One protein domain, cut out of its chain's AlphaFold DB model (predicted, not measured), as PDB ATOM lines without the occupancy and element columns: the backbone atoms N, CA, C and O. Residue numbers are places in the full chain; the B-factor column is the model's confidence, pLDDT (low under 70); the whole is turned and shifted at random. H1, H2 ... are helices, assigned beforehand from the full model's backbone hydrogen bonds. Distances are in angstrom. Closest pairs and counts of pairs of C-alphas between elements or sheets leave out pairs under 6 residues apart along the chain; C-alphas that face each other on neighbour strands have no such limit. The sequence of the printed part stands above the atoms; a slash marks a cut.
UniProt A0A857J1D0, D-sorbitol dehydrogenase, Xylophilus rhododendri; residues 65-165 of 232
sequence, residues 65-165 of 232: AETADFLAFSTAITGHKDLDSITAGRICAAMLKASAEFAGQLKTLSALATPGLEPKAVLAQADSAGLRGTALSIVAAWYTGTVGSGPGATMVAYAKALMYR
ATOM      1  N   ALA A  65     126.607 144.777 137.651       88.31
ATOM      2  CA  ALA A  65     127.331 144.801 138.919       88.31
ATOM      3  C   ALA A  65     126.904 145.961 139.841       88.31
ATOM      4  O   ALA A  65     126.610 145.723 141.005       88.31
ATOM      5  N   GLU A  66     126.782 147.192 139.330       92.62
ATOM      6  CA  GLU A  66     126.355 148.359 140.123       92.62
ATOM      7  C   GLU A  66     124.933 148.173 140.664       92.62
ATOM      8  O   GLU A  66     124.627 148.523 141.803       92.62
ATOM      9  N   THR A  67     124.054 147.579 139.853       95.31
ATOM     10  CA  THR A  67     122.683 147.269 140.276       95.31
ATOM     11  C   THR A  67     122.659 146.195 141.366       95.31
ATOM     12  O   THR A  67     121.895 146.321 142.324       95.31
ATOM     13  N   ALA A  68     123.493 145.157 141.249       95.19
ATOM     14  CA  ALA A  68     123.598 144.103 142.254       95.19
ATOM     15  C   ALA A  68     124.146 144.636 143.589       95.19
ATOM     16  O   ALA A  68     123.549 144.387 144.636       95.19
ATOM     17  N   ASP A  69     125.210 145.438 143.542       96.31
ATOM     18  CA  ASP A  69     125.809 146.111 144.699       96.31
ATOM     19  C   ASP A  69     124.805 147.033 145.399       96.31
ATOM     20  O   ASP A  69     124.640 146.994 146.624       96.31
ATOM     21  N   PHE A  70     124.074 147.828 144.613       98.06
ATOM     22  CA  PHE A  70     123.019 148.699 145.117       98.06
ATOM     23  C   PHE A  70     121.895 147.912 145.787       98.06
ATOM     24  O   PHE A  70     121.442 148.291 146.869       98.06
ATOM     25  N   LEU A  71     121.440 146.817 145.174       97.19
ATOM     26  CA  LEU A  71     120.386 145.973 145.729       97.19
ATOM     27  C   LEU A  71     120.834 145.292 147.030       97.19
ATOM     28  O   LEU A  71     120.056 145.250 147.989       97.19
ATOM     29  N   ALA A  72     122.075 144.806 147.092       96.25
ATOM     30  CA  ALA A  72     122.643 144.188 148.287       96.25
ATOM     31  C   ALA A  72     122.700 145.182 149.455       96.25
ATOM     32  O   ALA A  72     122.166 144.905 150.533       96.25
ATOM     33  N   PHE A  73     123.254 146.377 149.225       98.00
ATOM     34  CA  PHE A  73     123.285 147.425 150.244       98.00
ATOM     35  C   PHE A  73     121.877 147.879 150.648       98.00
ATOM     36  O   PHE A  73     121.583 147.978 151.837       98.00
ATOM     37  N   SER A  74     120.982 148.085 149.677       98.00
ATOM     38  CA  SER A  74     119.586 148.476 149.920       98.00
ATOM     39  C   SER A  74     118.841 147.467 150.795       98.00
ATOM     40  O   SER A  74     118.106 147.848 151.705       98.00
ATOM     41  N   THR A  75     119.054 146.175 150.553       97.44
ATOM     42  CA  THR A  75     118.470 145.087 151.348       97.44
ATOM     43  C   THR A  75     118.966 145.146 152.793       97.44
ATOM     44  O   THR A  75     118.166 145.079 153.723       97.44
ATOM     45  N   ALA A  76     120.274 145.339 152.990       97.31
ATOM     46  CA  ALA A  76     120.880 145.421 154.316       97.31
ATOM     47  C   ALA A  76     120.421 146.665 155.101       97.31
ATOM     48  O   ALA A  76     120.011 146.553 156.253       97.31
ATOM     49  N   ILE A  77     120.437 147.848 154.477       97.69
ATOM     50  CA  ILE A  77     120.116 149.117 155.152       97.69
ATOM     51  C   ILE A  77     118.617 149.308 155.411       97.69
ATOM     52  O   ILE A  77     118.243 150.043 156.320       97.69
ATOM     53  N   THR A  78     117.745 148.672 154.624       97.00
ATOM     54  CA  THR A  78     116.289 148.757 154.832       97.00
ATOM     55  C   THR A  78     115.725 147.580 155.625       97.00
ATOM     56  O   THR A  78     114.630 147.689 156.168       97.00
ATOM     57  N   GLY A  79     116.443 146.454 155.687       95.69
ATOM     58  CA  GLY A  79     115.975 145.210 156.301       95.69
ATOM     59  C   GLY A  79     114.948 144.433 155.465       95.69
ATOM     60  O   GLY A  79     114.503 143.364 155.886       95.69
ATOM     61  N   HIS A  80     114.569 144.918 154.278       95.81
ATOM     62  CA  HIS A  80     113.627 144.228 153.394       95.81
ATOM     63  C   HIS A  80     114.354 143.249 152.474       95.81
ATOM     64  O   HIS A  80     115.154 143.652 151.638       95.81
ATOM     65  N   LYS A  81     114.037 141.954 152.589       93.94
ATOM     66  CA  LYS A  81     114.642 140.882 151.773       93.94
ATOM     67  C   LYS A  81     114.004 140.715 150.392       93.94
ATOM     68  O   LYS A  81     114.502 139.950 149.576       93.94
ATOM     69  N   ASP A  82     112.889 141.393 150.152       95.75
ATOM     70  CA  ASP A  82     112.029 141.236 148.982       95.75
ATOM     71  C   ASP A  82     111.993 142.498 148.104       95.75
ATOM     72  O   ASP A  82     110.986 142.810 147.465       95.75
ATOM     73  N   LEU A  83     113.099 143.249 148.087       97.00
ATOM     74  CA  LEU A  83     113.245 144.407 147.211       97.00
ATOM     75  C   LEU A  83     113.278 143.982 145.738       97.00
ATOM     76  O   LEU A  83     113.942 143.025 145.346       97.00
ATOM     77  N   ASP A  84     112.555 144.734 144.910       95.81
ATOM     78  CA  ASP A  84     112.426 144.474 143.478       95.81
ATOM     79  C   ASP A  84     113.683 144.924 142.720       95.81
ATOM     80  O   ASP A  84     114.058 146.098 142.767       95.81
ATOM     81  N   SER A  85     114.318 144.004 141.992       95.50
ATOM     82  CA  SER A  85     115.590 144.256 141.300       95.50
ATOM     83  C   SER A  85     115.469 145.282 140.169       95.50
ATOM     84  O   SER A  85     116.393 146.065 139.948       95.50
ATOM     85  N   ILE A  86     114.321 145.339 139.489       95.06
ATOM     86  CA  ILE A  86     114.064 146.327 138.434       95.06
ATOM     87  C   ILE A  86     113.966 147.733 139.033       95.06
ATOM     88  O   ILE A  86     114.586 148.673 138.533       95.06
ATOM     89  N   THR A  87     113.225 147.883 140.131       96.44
ATOM     90  CA  THR A  87     113.131 149.143 140.878       96.44
ATOM     91  C   THR A  87     114.499 149.556 141.417       96.44
ATOM     92  O   THR A  87     114.877 150.716 141.269       96.44
ATOM     93  N   ALA A  88     115.276 148.609 141.952       97.38
ATOM     94  CA  ALA A  88     116.637 148.857 142.419       97.38
ATOM     95  C   ALA A  88     117.537 149.412 141.303       97.38
ATOM     96  O   ALA A  88     118.184 150.438 141.499       97.38
ATOM     97  N   GLY A  89     117.510 148.803 140.113       97.06
ATOM     98  CA  GLY A  89     118.260 149.289 138.952       97.06
ATOM     99  C   GLY A  89     117.859 150.705 138.534       97.06
ATOM    100  O   GLY A  89     118.722 151.535 138.255       97.06
ATOM    101  N   ARG A  90     116.559 151.030 138.561       97.19
ATOM    102  CA  ARG A  90     116.072 152.382 138.231       97.19
ATOM    103  C   ARG A  90     116.473 153.431 139.268       97.19
ATOM    104  O   ARG A  90     116.826 154.542 138.883       97.19
ATOM    105  N   ILE A  91     116.427 153.096 140.561       98.00
ATOM    106  CA  ILE A  91     116.883 154.005 141.623       98.00
ATOM    107  C   ILE A  91     118.394 154.219 141.495       98.00
ATOM    108  O   ILE A  91     118.833 155.365 141.475       98.00
ATOM    109  N   CYS A  92     119.169 153.142 141.333       98.25
ATOM    110  CA  CYS A  92     120.617 153.210 141.137       98.25
ATOM    111  C   CYS A  92     120.975 154.120 139.951       98.25
ATOM    112  O   CYS A  92     121.743 155.068 140.106       98.25
ATOM    113  N   ALA A  93     120.316 153.923 138.804       96.75
ATOM    114  CA  ALA A  93     120.497 154.758 137.622       96.75
ATOM    115  C   ALA A  93     120.177 156.240 137.865       96.75
ATOM    116  O   ALA A  93     120.928 157.125 137.455       96.75
ATOM    117  N   ALA A  94     119.072 156.529 138.557       96.88
ATOM    118  CA  ALA A  94     118.705 157.899 138.895       96.88
ATOM    119  C   ALA A  94     119.723 158.553 139.848       96.88
ATOM    120  O   ALA A  94     120.039 159.728 139.679       96.88
ATOM    121  N   MET A  95     120.275 157.804 140.810       97.38
ATOM    122  CA  MET A  95     121.299 158.310 141.732       97.38
ATOM    123  C   MET A  95     122.646 158.550 141.037       97.38
ATOM    124  O   MET A  95     123.258 159.592 141.265       97.38
ATOM    125  N   LEU A  96     123.064 157.656 140.133       95.88
ATOM    126  CA  LEU A  96     124.278 157.825 139.321       95.88
ATOM    127  C   LEU A  96     124.172 159.030 138.379       95.88
ATOM    128  O   LEU A  96     125.137 159.763 138.189       95.88
ATOM    129  N   LYS A  97     122.977 159.290 137.839       94.81
ATOM    130  CA  LYS A  97     122.707 160.501 137.055       94.81
ATOM    131  C   LYS A  97     122.717 161.776 137.907       94.81
ATOM    132  O   LYS A  97     123.096 162.832 137.407       94.81
ATOM    133  N   ALA A  98     122.267 161.700 139.158       93.94
ATOM    134  CA  ALA A  98     122.148 162.857 140.042       93.94
ATOM    135  C   ALA A  98     123.489 163.304 140.652       93.94
ATOM    136  O   ALA A  98     123.641 164.482 140.966       93.94
ATOM    137  N   SER A  99     124.452 162.392 140.827       93.81
ATOM    138  CA  SER A  99     125.768 162.706 141.392       93.81
ATOM    139  C   SER A  99     126.874 161.851 140.779       93.81
ATOM    140  O   SER A  99     126.841 160.623 140.854       93.81
ATOM    141  N   ALA A 100     127.911 162.511 140.261       93.75
ATOM    142  CA  ALA A 100     129.103 161.845 139.736       93.75
ATOM    143  C   ALA A 100     129.907 161.101 140.824       93.75
ATOM    144  O   ALA A 100     130.609 160.139 140.523       93.75
ATOM    145  N   GLU A 101     129.792 161.511 142.091       95.88
ATOM    146  CA  GLU A 101     130.487 160.868 143.215       95.88
ATOM    147  C   GLU A 101     129.832 159.545 143.628       95.88
ATOM    148  O   GLU A 101     130.477 158.691 144.243       95.88
ATOM    149  N   PHE A 102     128.551 159.359 143.291       97.38
ATOM    150  CA  PHE A 102     127.753 158.252 143.805       97.38
ATOM    151  C   PHE A 102     128.316 156.884 143.412       97.38
ATOM    152  O   PHE A 102     128.264 155.968 144.222       97.38
ATOM    153  N   ALA A 103     128.927 156.744 142.232       95.44
ATOM    154  CA  ALA A 103     129.553 155.487 141.814       95.44
ATOM    155  C   ALA A 103     130.652 155.027 142.794       95.44
ATOM    156  O   ALA A 103     130.704 153.862 143.191       95.44
ATOM    157  N   GLY A 104     131.508 155.957 143.234       96.44
ATOM    158  CA  GLY A 104     132.555 155.671 144.215       96.44
ATOM    159  C   GLY A 104     131.979 155.377 145.600       96.44
ATOM    160  O   GLY A 104     132.369 154.404 146.241       96.44
ATOM    161  N   GLN A 105     131.000 156.177 146.030       98.06
ATOM    162  CA  GLN A 105     130.320 155.990 147.314       98.06
ATOM    163  C   GLN A 105     129.583 154.646 147.373       98.06
ATOM    164  O   GLN A 105     129.653 153.955 148.384       98.06
ATOM    165  N   LEU A 106     128.923 154.243 146.284       97.88
ATOM    166  CA  LEU A 106     128.210 152.975 146.174       97.88
ATOM    167  C   LEU A 106     129.154 151.788 146.353       97.88
ATOM    168  O   LEU A 106     128.819 150.874 147.094       97.88
ATOM    169  N   LYS A 107     130.345 151.828 145.747       96.31
ATOM    170  CA  LYS A 107     131.363 150.786 145.932       96.31
ATOM    171  C   LYS A 107     131.806 150.662 147.394       96.31
ATOM    172  O   LYS A 107     132.011 149.558 147.892       96.31
ATOM    173  N   THR A 108     131.960 151.786 148.095       97.31
ATOM    174  CA  THR A 108     132.272 151.771 149.531       97.31
ATOM    175  C   THR A 108     131.098 151.232 150.345       97.31
ATOM    176  O   THR A 108     131.309 150.411 151.229       97.31
ATOM    177  N   LEU A 109     129.866 151.646 150.040       97.75
ATOM    178  CA  LEU A 109     128.662 151.188 150.737       97.75
ATOM    179  C   LEU A 109     128.388 149.695 150.510       97.75
ATOM    180  O   LEU A 109     128.055 148.995 151.463       97.75
ATOM    181  N   SER A 110     128.564 149.179 149.290       95.81
ATOM    182  CA  SER A 110     128.333 147.764 148.975       95.81
ATOM    183  C   SER A 110     129.291 146.844 149.729       95.81
ATOM    184  O   SER A 110     128.871 145.794 150.209       95.81
ATOM    185  N   ALA A 111     130.533 147.277 149.967       95.06
ATOM    186  CA  ALA A 111     131.484 146.555 150.813       95.06
ATOM    187  C   ALA A 111     131.059 146.467 152.296       95.06
ATOM    188  O   ALA A 111     131.514 145.577 153.010       95.06
ATOM    189  N   LEU A 112     130.181 147.365 152.764       93.25
ATOM    190  CA  LEU A 112     129.623 147.349 154.124       93.25
ATOM    191  C   LEU A 112     128.350 146.494 154.232       93.25
ATOM    192  O   LEU A 112     127.878 146.226 155.338       93.25
ATOM    193  N   ALA A 113     127.776 146.060 153.107       88.12
ATOM    194  CA  ALA A 113     126.539 145.287 153.058       88.12
ATOM    195  C   ALA A 113     126.765 143.838 153.528       88.12
ATOM    196  O   ALA A 113     126.796 142.896 152.738       88.12
ATOM    197  N   THR A 114     126.923 143.652 154.838       86.00
ATOM    198  CA  THR A 114     127.087 142.325 155.442       86.00
ATOM    199  C   THR A 114     125.715 141.671 155.639       86.00
ATOM    200  O   THR A 114     124.873 142.231 156.349       86.00
ATOM    201  N   PRO A 115     125.453 140.486 155.054       81.38
ATOM    202  CA  PRO A 115     124.183 139.790 155.236       81.38
ATOM    203  C   PRO A 115     123.887 139.509 156.715       81.38
ATOM    204  O   PRO A 115     124.744 139.024 157.447       81.38
ATOM    205  N   GLY A 116     122.654 139.782 157.148       83.50
ATOM    206  CA  GLY A 116     122.203 139.508 158.518       83.50
ATOM    207  C   GLY A 116     122.606 140.553 159.561       83.50
ATOM    208  O   GLY A 116     122.226 140.407 160.719       83.50
ATOM    209  N   LEU A 117     123.325 141.609 159.173       92.50
ATOM    210  CA  LEU A 117     123.573 142.741 160.057       92.50
ATOM    211  C   LEU A 117     122.294 143.578 160.223       92.50
ATOM    212  O   LEU A 117     121.582 143.839 159.255       92.50
ATOM    213  N   GLU A 118     122.015 144.016 161.451       95.75
ATOM    214  CA  GLU A 118     120.871 144.886 161.738       95.75
ATOM    215  C   GLU A 118     120.981 146.222 160.977       95.75
ATOM    216  O   GLU A 118     122.056 146.836 160.992       95.75
ATOM    217  N   PRO A 119     119.888 146.754 160.390       96.38
ATOM    218  CA  PRO A 119     119.906 148.001 159.615       96.38
ATOM    219  C   PRO A 119     120.570 149.187 160.330       96.38
ATOM    220  O   PRO A 119     121.305 149.970 159.728       96.38
ATOM    221  N   LYS A 120     120.372 149.300 161.650       96.50
ATOM    222  CA  LYS A 120     120.996 150.349 162.474       96.50
ATOM    223  C   LYS A 120     122.523 150.233 162.506       96.50
ATOM    224  O   LYS A 120     123.207 151.256 162.513       96.50
ATOM    225  N   ALA A 121     123.055 149.013 162.529       97.19
ATOM    226  CA  ALA A 121     124.491 148.772 162.503       97.19
ATOM    227  C   ALA A 121     125.077 149.022 161.103       97.19
ATOM    228  O   ALA A 121     126.135 149.638 161.009       97.19
ATOM    229  N   VAL A 122     124.358 148.664 160.031       97.50
ATOM    230  CA  VAL A 122     124.737 149.028 158.650       97.50
ATOM    231  C   VAL A 122     124.830 150.553 158.503       97.50
ATOM    232  O   VAL A 122     125.813 151.072 157.975       97.50
ATOM    233  N   LEU A 123     123.850 151.296 159.035       97.69
ATOM    234  CA  LEU A 123     123.882 152.760 159.022       97.69
ATOM    235  C   LEU A 123     125.071 153.318 159.816       97.69
ATOM    236  O   LEU A 123     125.706 154.265 159.362       97.69
ATOM    237  N   ALA A 124     125.379 152.744 160.983       97.81
ATOM    238  CA  ALA A 124     126.521 153.162 161.793       97.81
ATOM    239  C   ALA A 124     127.859 152.939 161.068       97.81
ATOM    240  O   ALA A 124     128.727 153.805 161.114       97.81
ATOM    241  N   GLN A 125     128.012 151.823 160.348       97.56
ATOM    242  CA  GLN A 125     129.197 151.565 159.523       97.56
ATOM    243  C   GLN A 125     129.319 152.567 158.370       97.56
ATOM    244  O   GLN A 125     130.402 153.099 158.133       97.56
ATOM    245  N   ALA A 126     128.210 152.875 157.687       97.81
ATOM    246  CA  ALA A 126     128.194 153.906 156.650       97.81
ATOM    247  C   ALA A 126     128.559 155.291 157.215       97.81
ATOM    248  O   ALA A 126     129.247 156.064 156.555       97.81
ATOM    249  N   ASP A 127     128.142 155.593 158.447       98.12
ATOM    250  CA  ASP A 127     128.490 156.825 159.162       98.12
ATOM    251  C   ASP A 127     129.986 156.902 159.484       98.12
ATOM    252  O   ASP A 127     130.636 157.898 159.178       98.12
ATOM    253  N   SER A 128     130.572 155.814 159.993       97.94
ATOM    254  CA  SER A 128     132.024 155.719 160.213       97.94
ATOM    255  C   SER A 128     132.839 155.873 158.923       97.94
ATOM    256  O   SER A 128     133.975 156.336 158.975       97.94
ATOM    257  N   ALA A 129     132.262 155.531 157.768       97.12
ATOM    258  CA  ALA A 129     132.858 155.755 156.451       97.12
ATOM    259  C   ALA A 129     132.606 157.168 155.880       97.12
ATOM    260  O   ALA A 129     133.013 157.449 154.756       97.12
ATOM    261  N   GLY A 130     131.916 158.055 156.609       98.19
ATOM    262  CA  GLY A 130     131.562 159.403 156.148       98.19
ATOM    263  C   GLY A 130     130.418 159.446 155.124       98.19
ATOM    264  O   GLY A 130     130.193 160.475 154.495       98.19
ATOM    265  N   LEU A 131     129.674 158.348 154.952       98.44
ATOM    266  CA  LEU A 131     128.647 158.170 153.917       98.44
ATOM    267  C   LEU A 131     127.220 158.103 154.474       98.44
ATOM    268  O   LEU A 131     126.297 157.678 153.773       98.44
ATOM    269  N   ARG A 132     126.998 158.557 155.716       98.31
ATOM    270  CA  ARG A 132     125.664 158.596 156.342       98.31
ATOM    271  C   ARG A 132     124.622 159.278 155.454       98.31
ATOM    272  O   ARG A 132     123.525 158.753 155.286       98.31
ATOM    273  N   GLY A 133     124.960 160.436 154.885       98.12
ATOM    274  CA  GLY A 133     124.052 161.199 154.021       98.12
ATOM    275  C   GLY A 133     123.638 160.421 152.770       98.12
ATOM    276  O   GLY A 133     122.451 160.351 152.445       98.12
ATOM    277  N   THR A 134     124.595 159.765 152.111       98.25
ATOM    278  CA  THR A 134     124.337 158.919 150.939       98.25
ATOM    279  C   THR A 134     123.494 157.700 151.308       98.25
ATOM    280  O   THR A 134     122.504 157.422 150.636       98.25
ATOM    281  N   ALA A 135     123.814 157.017 152.411       98.31
ATOM    282  CA  ALA A 135     123.033 155.878 152.892       98.31
ATOM    283  C   ALA A 135     121.574 156.265 153.190       98.31
ATOM    284  O   ALA A 135     120.647 155.587 152.750       98.31
ATOM    285  N   LEU A 136     121.353 157.398 153.867       98.38
ATOM    286  CA  LEU A 136     120.006 157.912 154.125       98.38
ATOM    287  C   LEU A 136     119.288 158.346 152.843       98.38
ATOM    288  O   LEU A 136     118.076 158.182 152.755       98.38
ATOM    289  N   SER A 137     120.011 158.836 151.837       98.38
ATOM    290  CA  SER A 137     119.427 159.167 150.532       98.38
ATOM    291  C   SER A 137     118.948 157.918 149.786       98.38
ATOM    292  O   SER A 137     117.883 157.950 149.174       98.38
ATOM    293  N   ILE A 138     119.673 156.795 149.890       98.44
ATOM    294  CA  ILE A 138     119.229 155.493 149.363       98.44
ATOM    295  C   ILE A 138     117.940 155.052 150.066       98.44
ATOM    296  O   ILE A 138     116.967 154.687 149.407       98.44
ATOM    297  N   VAL A 139     117.900 155.130 151.402       98.38
ATOM    298  CA  VAL A 139     116.694 154.805 152.184       98.38
ATOM    299  C   VAL A 139     115.526 155.706 151.778       98.38
ATOM    300  O   VAL A 139     114.436 155.210 151.495       98.38
ATOM    301  N   ALA A 140     115.748 157.018 151.686       98.31
ATOM    302  CA  ALA A 140     114.729 157.974 151.270       98.31
ATOM    303  C   ALA A 140     114.187 157.649 149.871       98.31
ATOM    304  O   ALA A 140     112.971 157.673 149.675       98.31
ATOM    305  N   ALA A 141     115.051 157.271 148.926       98.38
ATOM    306  CA  ALA A 141     114.636 156.894 147.581       98.38
ATOM    307  C   ALA A 141     113.726 155.661 147.559       98.38
ATOM    308  O   ALA A 141     112.731 155.649 146.836       98.38
ATOM    309  N   TRP A 142     113.997 154.659 148.397       98.50
ATOM    310  CA  TRP A 142     113.123 153.493 148.532       98.50
ATOM    311  C   TRP A 142     111.782 153.816 149.192       98.50
ATOM    312  O   TRP A 142     110.734 153.349 148.742       98.50
ATOM    313  N   TYR A 143     111.801 154.609 150.264       98.06
ATOM    314  CA  TYR A 143     110.594 154.918 151.029       98.06
ATOM    315  C   TYR A 143     109.660 155.877 150.305       98.06
ATOM    316  O   TYR A 143     108.450 155.702 150.390       98.06
ATOM    317  N   THR A 144     110.207 156.844 149.572       97.25
ATOM    318  CA  THR A 144     109.425 157.853 148.842       97.25
ATOM    319  C   THR A 144     109.202 157.493 147.379       97.25
ATOM    320  O   THR A 144     108.288 158.023 146.753       97.25
ATOM    321  N   GLY A 145     110.043 156.619 146.817       97.44
ATOM    322  CA  GLY A 145     110.057 156.350 145.386       97.44
ATOM    323  C   GLY A 145     110.677 157.461 144.542       97.44
ATOM    324  O   GLY A 145     110.534 157.432 143.319       97.44
ATOM    325  N   THR A 146     111.334 158.446 145.165       97.50
ATOM    326  CA  THR A 146     111.902 159.626 144.500       97.50
ATOM    327  C   THR A 146     113.385 159.793 144.806       97.50
ATOM    328  O   THR A 146     113.812 159.626 145.943       97.50
ATOM    329  N   VAL A 147     114.180 160.147 143.797       97.88
ATOM    330  CA  VAL A 147     115.605 160.467 143.950       97.88
ATOM    331  C   VAL A 147     115.804 161.973 143.836       97.88
ATOM    332  O   VAL A 147     115.350 162.589 142.870       97.88
ATOM    333  N   GLY A 148     116.515 162.562 144.798       93.44
ATOM    334  CA  GLY A 148     116.752 164.004 144.864       93.44
ATOM    335  C   GLY A 148     115.627 164.760 145.572       93.44
ATOM    336  O   GLY A 148     114.878 164.202 146.370       93.44
ATOM    337  N   SER A 149     115.537 166.067 145.339       89.69
ATOM    338  CA  SER A 149     114.556 166.942 145.993       89.69
ATOM    339  C   SER A 149     114.211 168.141 145.112       89.69
ATOM    340  O   SER A 149     114.964 168.501 144.205       89.69
ATOM    341  N   GLY A 150     113.070 168.773 145.390       90.44
ATOM    342  CA  GLY A 150     112.604 169.943 144.647       90.44
ATOM    343  C   GLY A 150     112.233 169.635 143.187       90.44
ATOM    344  O   GLY A 150     111.970 168.482 142.845       90.44
ATOM    345  N   PRO A 151     112.213 170.653 142.307       89.50
ATOM    346  CA  PRO A 151     111.789 170.503 140.911       89.50
ATOM    347  C   PRO A 151     112.636 169.532 140.073       89.50
ATOM    348  O   PRO A 151     112.178 169.068 139.035       89.50
ATOM    349  N   GLY A 152     113.866 169.237 140.505       87.94
ATOM    350  CA  GLY A 152     114.769 168.294 139.839       87.94
ATOM    351  C   GLY A 152     114.648 166.846 140.325       87.94
ATOM    352  O   GLY A 152     115.406 165.994 139.862       87.94
ATOM    353  N   ALA A 153     113.746 166.553 141.268       94.12
ATOM    354  CA  ALA A 153     113.573 165.200 141.781       94.12
ATOM    355  C   ALA A 153     113.061 164.248 140.689       94.12
ATOM    356  O   ALA A 153     112.152 164.568 139.924       94.12
ATOM    357  N   THR A 154     113.623 163.043 140.643       96.62
ATOM    358  CA  THR A 154     113.202 161.993 139.711       96.62
ATOM    359  C   THR A 154     112.276 161.015 140.425       96.62
ATOM    360  O   THR A 154     112.704 160.318 141.345       96.62
ATOM    361  N   MET A 155     111.014 160.932 139.995       97.00
ATOM    362  CA  MET A 155     110.087 159.885 140.440       97.00
ATOM    363  C   MET A 155     110.447 158.565 139.756       97.00
ATOM    364  O   MET A 155     110.356 158.443 138.536       97.00
ATOM    365  N   VAL A 156     110.826 157.567 140.549       97.00
ATOM    366  CA  VAL A 156     111.188 156.226 140.075       97.00
ATOM    367  C   VAL A 156     110.046 155.233 140.288       97.00
ATOM    368  O   VAL A 156     109.767 154.413 139.411       97.00
ATOM    369  N   ALA A 157     109.383 155.295 141.444       95.06
ATOM    370  CA  ALA A 157     108.397 154.300 141.849       95.06
ATOM    371  C   ALA A 157     107.310 154.901 142.747       95.06
ATOM    372  O   ALA A 157     107.505 155.039 143.945       95.06
ATOM    373  N   TYR A 158     106.131 155.195 142.198       96.19
ATOM    374  CA  TYR A 158     105.039 155.763 142.995       96.19
ATOM    375  C   TYR A 158     104.319 154.704 143.849       96.19
ATOM    376  O   TYR A 158     104.475 154.663 145.063       96.19
ATOM    377  N   ALA A 159     103.586 153.778 143.222       93.94
ATOM    378  CA  ALA A 159     102.802 152.768 143.947       93.94
ATOM    379  C   ALA A 159     103.647 151.737 144.715       93.94
ATOM    380  O   ALA A 159     103.158 151.078 145.627       93.94
ATOM    381  N   LYS A 160     104.916 151.588 144.331       93.62
ATOM    382  CA  LYS A 160     105.864 150.612 144.883       93.62
ATOM    383  C   LYS A 160     106.748 151.187 146.002       93.62
ATOM    384  O   LYS A 160     107.614 150.466 146.493       93.62
ATOM    385  N   ALA A 161     106.556 152.453 146.385       97.44
ATOM    386  CA  ALA A 161     107.314 153.095 147.454       97.44
ATOM    387  C   ALA A 161     107.087 152.388 148.804       97.44
ATOM    388  O   ALA A 161     105.954 152.041 149.153       97.44
ATOM    389  N   LEU A 162     108.160 152.173 149.573       97.94
ATOM    390  CA  LEU A 162     108.089 151.335 150.776       97.94
ATOM    391  C   LEU A 162     107.201 151.922 151.877       97.94
ATOM    392  O   LEU A 162     106.635 151.148 152.646       97.94
ATOM    393  N   MET A 163     107.015 153.247 151.929       97.06
ATOM    394  CA  MET A 163     106.166 153.887 152.944       97.06
ATOM    395  C   MET A 163     104.706 153.420 152.914       97.06
ATOM    396  O   MET A 163     104.019 153.523 153.924       97.06
ATOM    397  N   TYR A 164     104.227 152.891 151.782       96.44
ATOM    398  CA  TYR A 164     102.858 152.388 151.673       96.44
ATOM    399  C   TYR A 164     102.689 150.968 152.220       96.44
ATOM    400  O   TYR A 164     101.572 150.566 152.527       96.44
ATOM    401  N   ARG A 165     103.772 150.193 152.372       94.81
ATOM    402  CA  ARG A 165     103.679 148.786 152.802       94.81
ATOM    403  C   ARG A 165     103.101 148.618 154.215       94.81
ATOM    404  O   ARG A 165     102.236 147.760 154.362       94.81
TER     405      ARG A 165
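AT A GLANCE: This is residues 65 to 165 of the 232 residues of the protein "D-sorbitol dehydrogenase" of Xylophilus rhododendri (UniProt A0A857J1D0). This is a ball of crossed helices: H2, H3, H4 and H5 pack round H1, whose first residues lie at the outside of the ball, with H2 and H3 crossing H1 steeply and a helical hairpin of H4 and H5 packed over the last residues of H1. After H5 a long loop, residues 145 to 161, folds back on itself and leads to the short H6, which packs on the end of H5. The printed part has 101 residues with six named helices in the order H1 to H6 and no named strand; the class is all helix. The whole is compact, with a radius of gyration of the C-alphas of 12.3 A, and rounded, spanning 32 by 30 by 24 A.

IN THESE COORDINATES: Find C-alpha 65 at (127.331, 144.801, 138.919); from there H1, residues 65 to 78, runs 19.8 A to C-alpha 78 at (116.289, 148.757, 154.832). H2, residues 85 to 98, is also 19.8 A long. H3 takes residues 102 to 112 over 15.1 A, and H4 takes residues 119 to 128 over 14.4 A. Look next for H5, residues 132 to 144, 17.9 A long. H6, residues 162 to 165, ends at C-alpha 165, (103.679, 148.786, 152.802).

HOW THE PARTS SIT: Start at H1, which with residues 66 to 71 alone touches H2, about perpendicular at 78 degrees; the closest C-alphas, of Thr 67 and Gly 89, are 5.0 A apart. H3 touches H1 at a steep tilt of 58 degrees, the same way, with the C-alphas of Phe 73 and Ser 110 closest at 5.2 A. Residues 76 to 78 of H1 touch H4, where the C-alphas of Ile 77 and Pro 119 are closest at 4.6 A. Residues 74 to 78 of H1 touch residues 135 to 139 of H5, about perpendicular at 85 degrees, with the C-alphas of Thr 78 and Val 139 closest at 6.6 A. H4 and H5 form a helical hairpin, opposite ways at 36 degrees, only just a steep tilt; the C-alphas of Ala 126 and Arg 132 are closest at 5.3 A. H6 touches H5 with the C-alphas of Tyr 143 and Leu 162 closest at 4.4 A, and it is apart from H1, H2, H3 and H4. In H1, H2, H4 and H5 every O i to N i+4 pair is within hydrogen-bond range, in H3 6 of 7 are, and H6 is too short for such a pair.

THE WHOLE: The C-alphas of Gly 116 and Pro 151, the two farthest apart, are 37.1 A from each other. The link from H5 to H6 is long, with 17 residues; in it residues 146 to 147 pair antiparallel with residues 154 to 155. The printed part has no cut, its mean pLDDT is 95.8, and no printed residue is under 70.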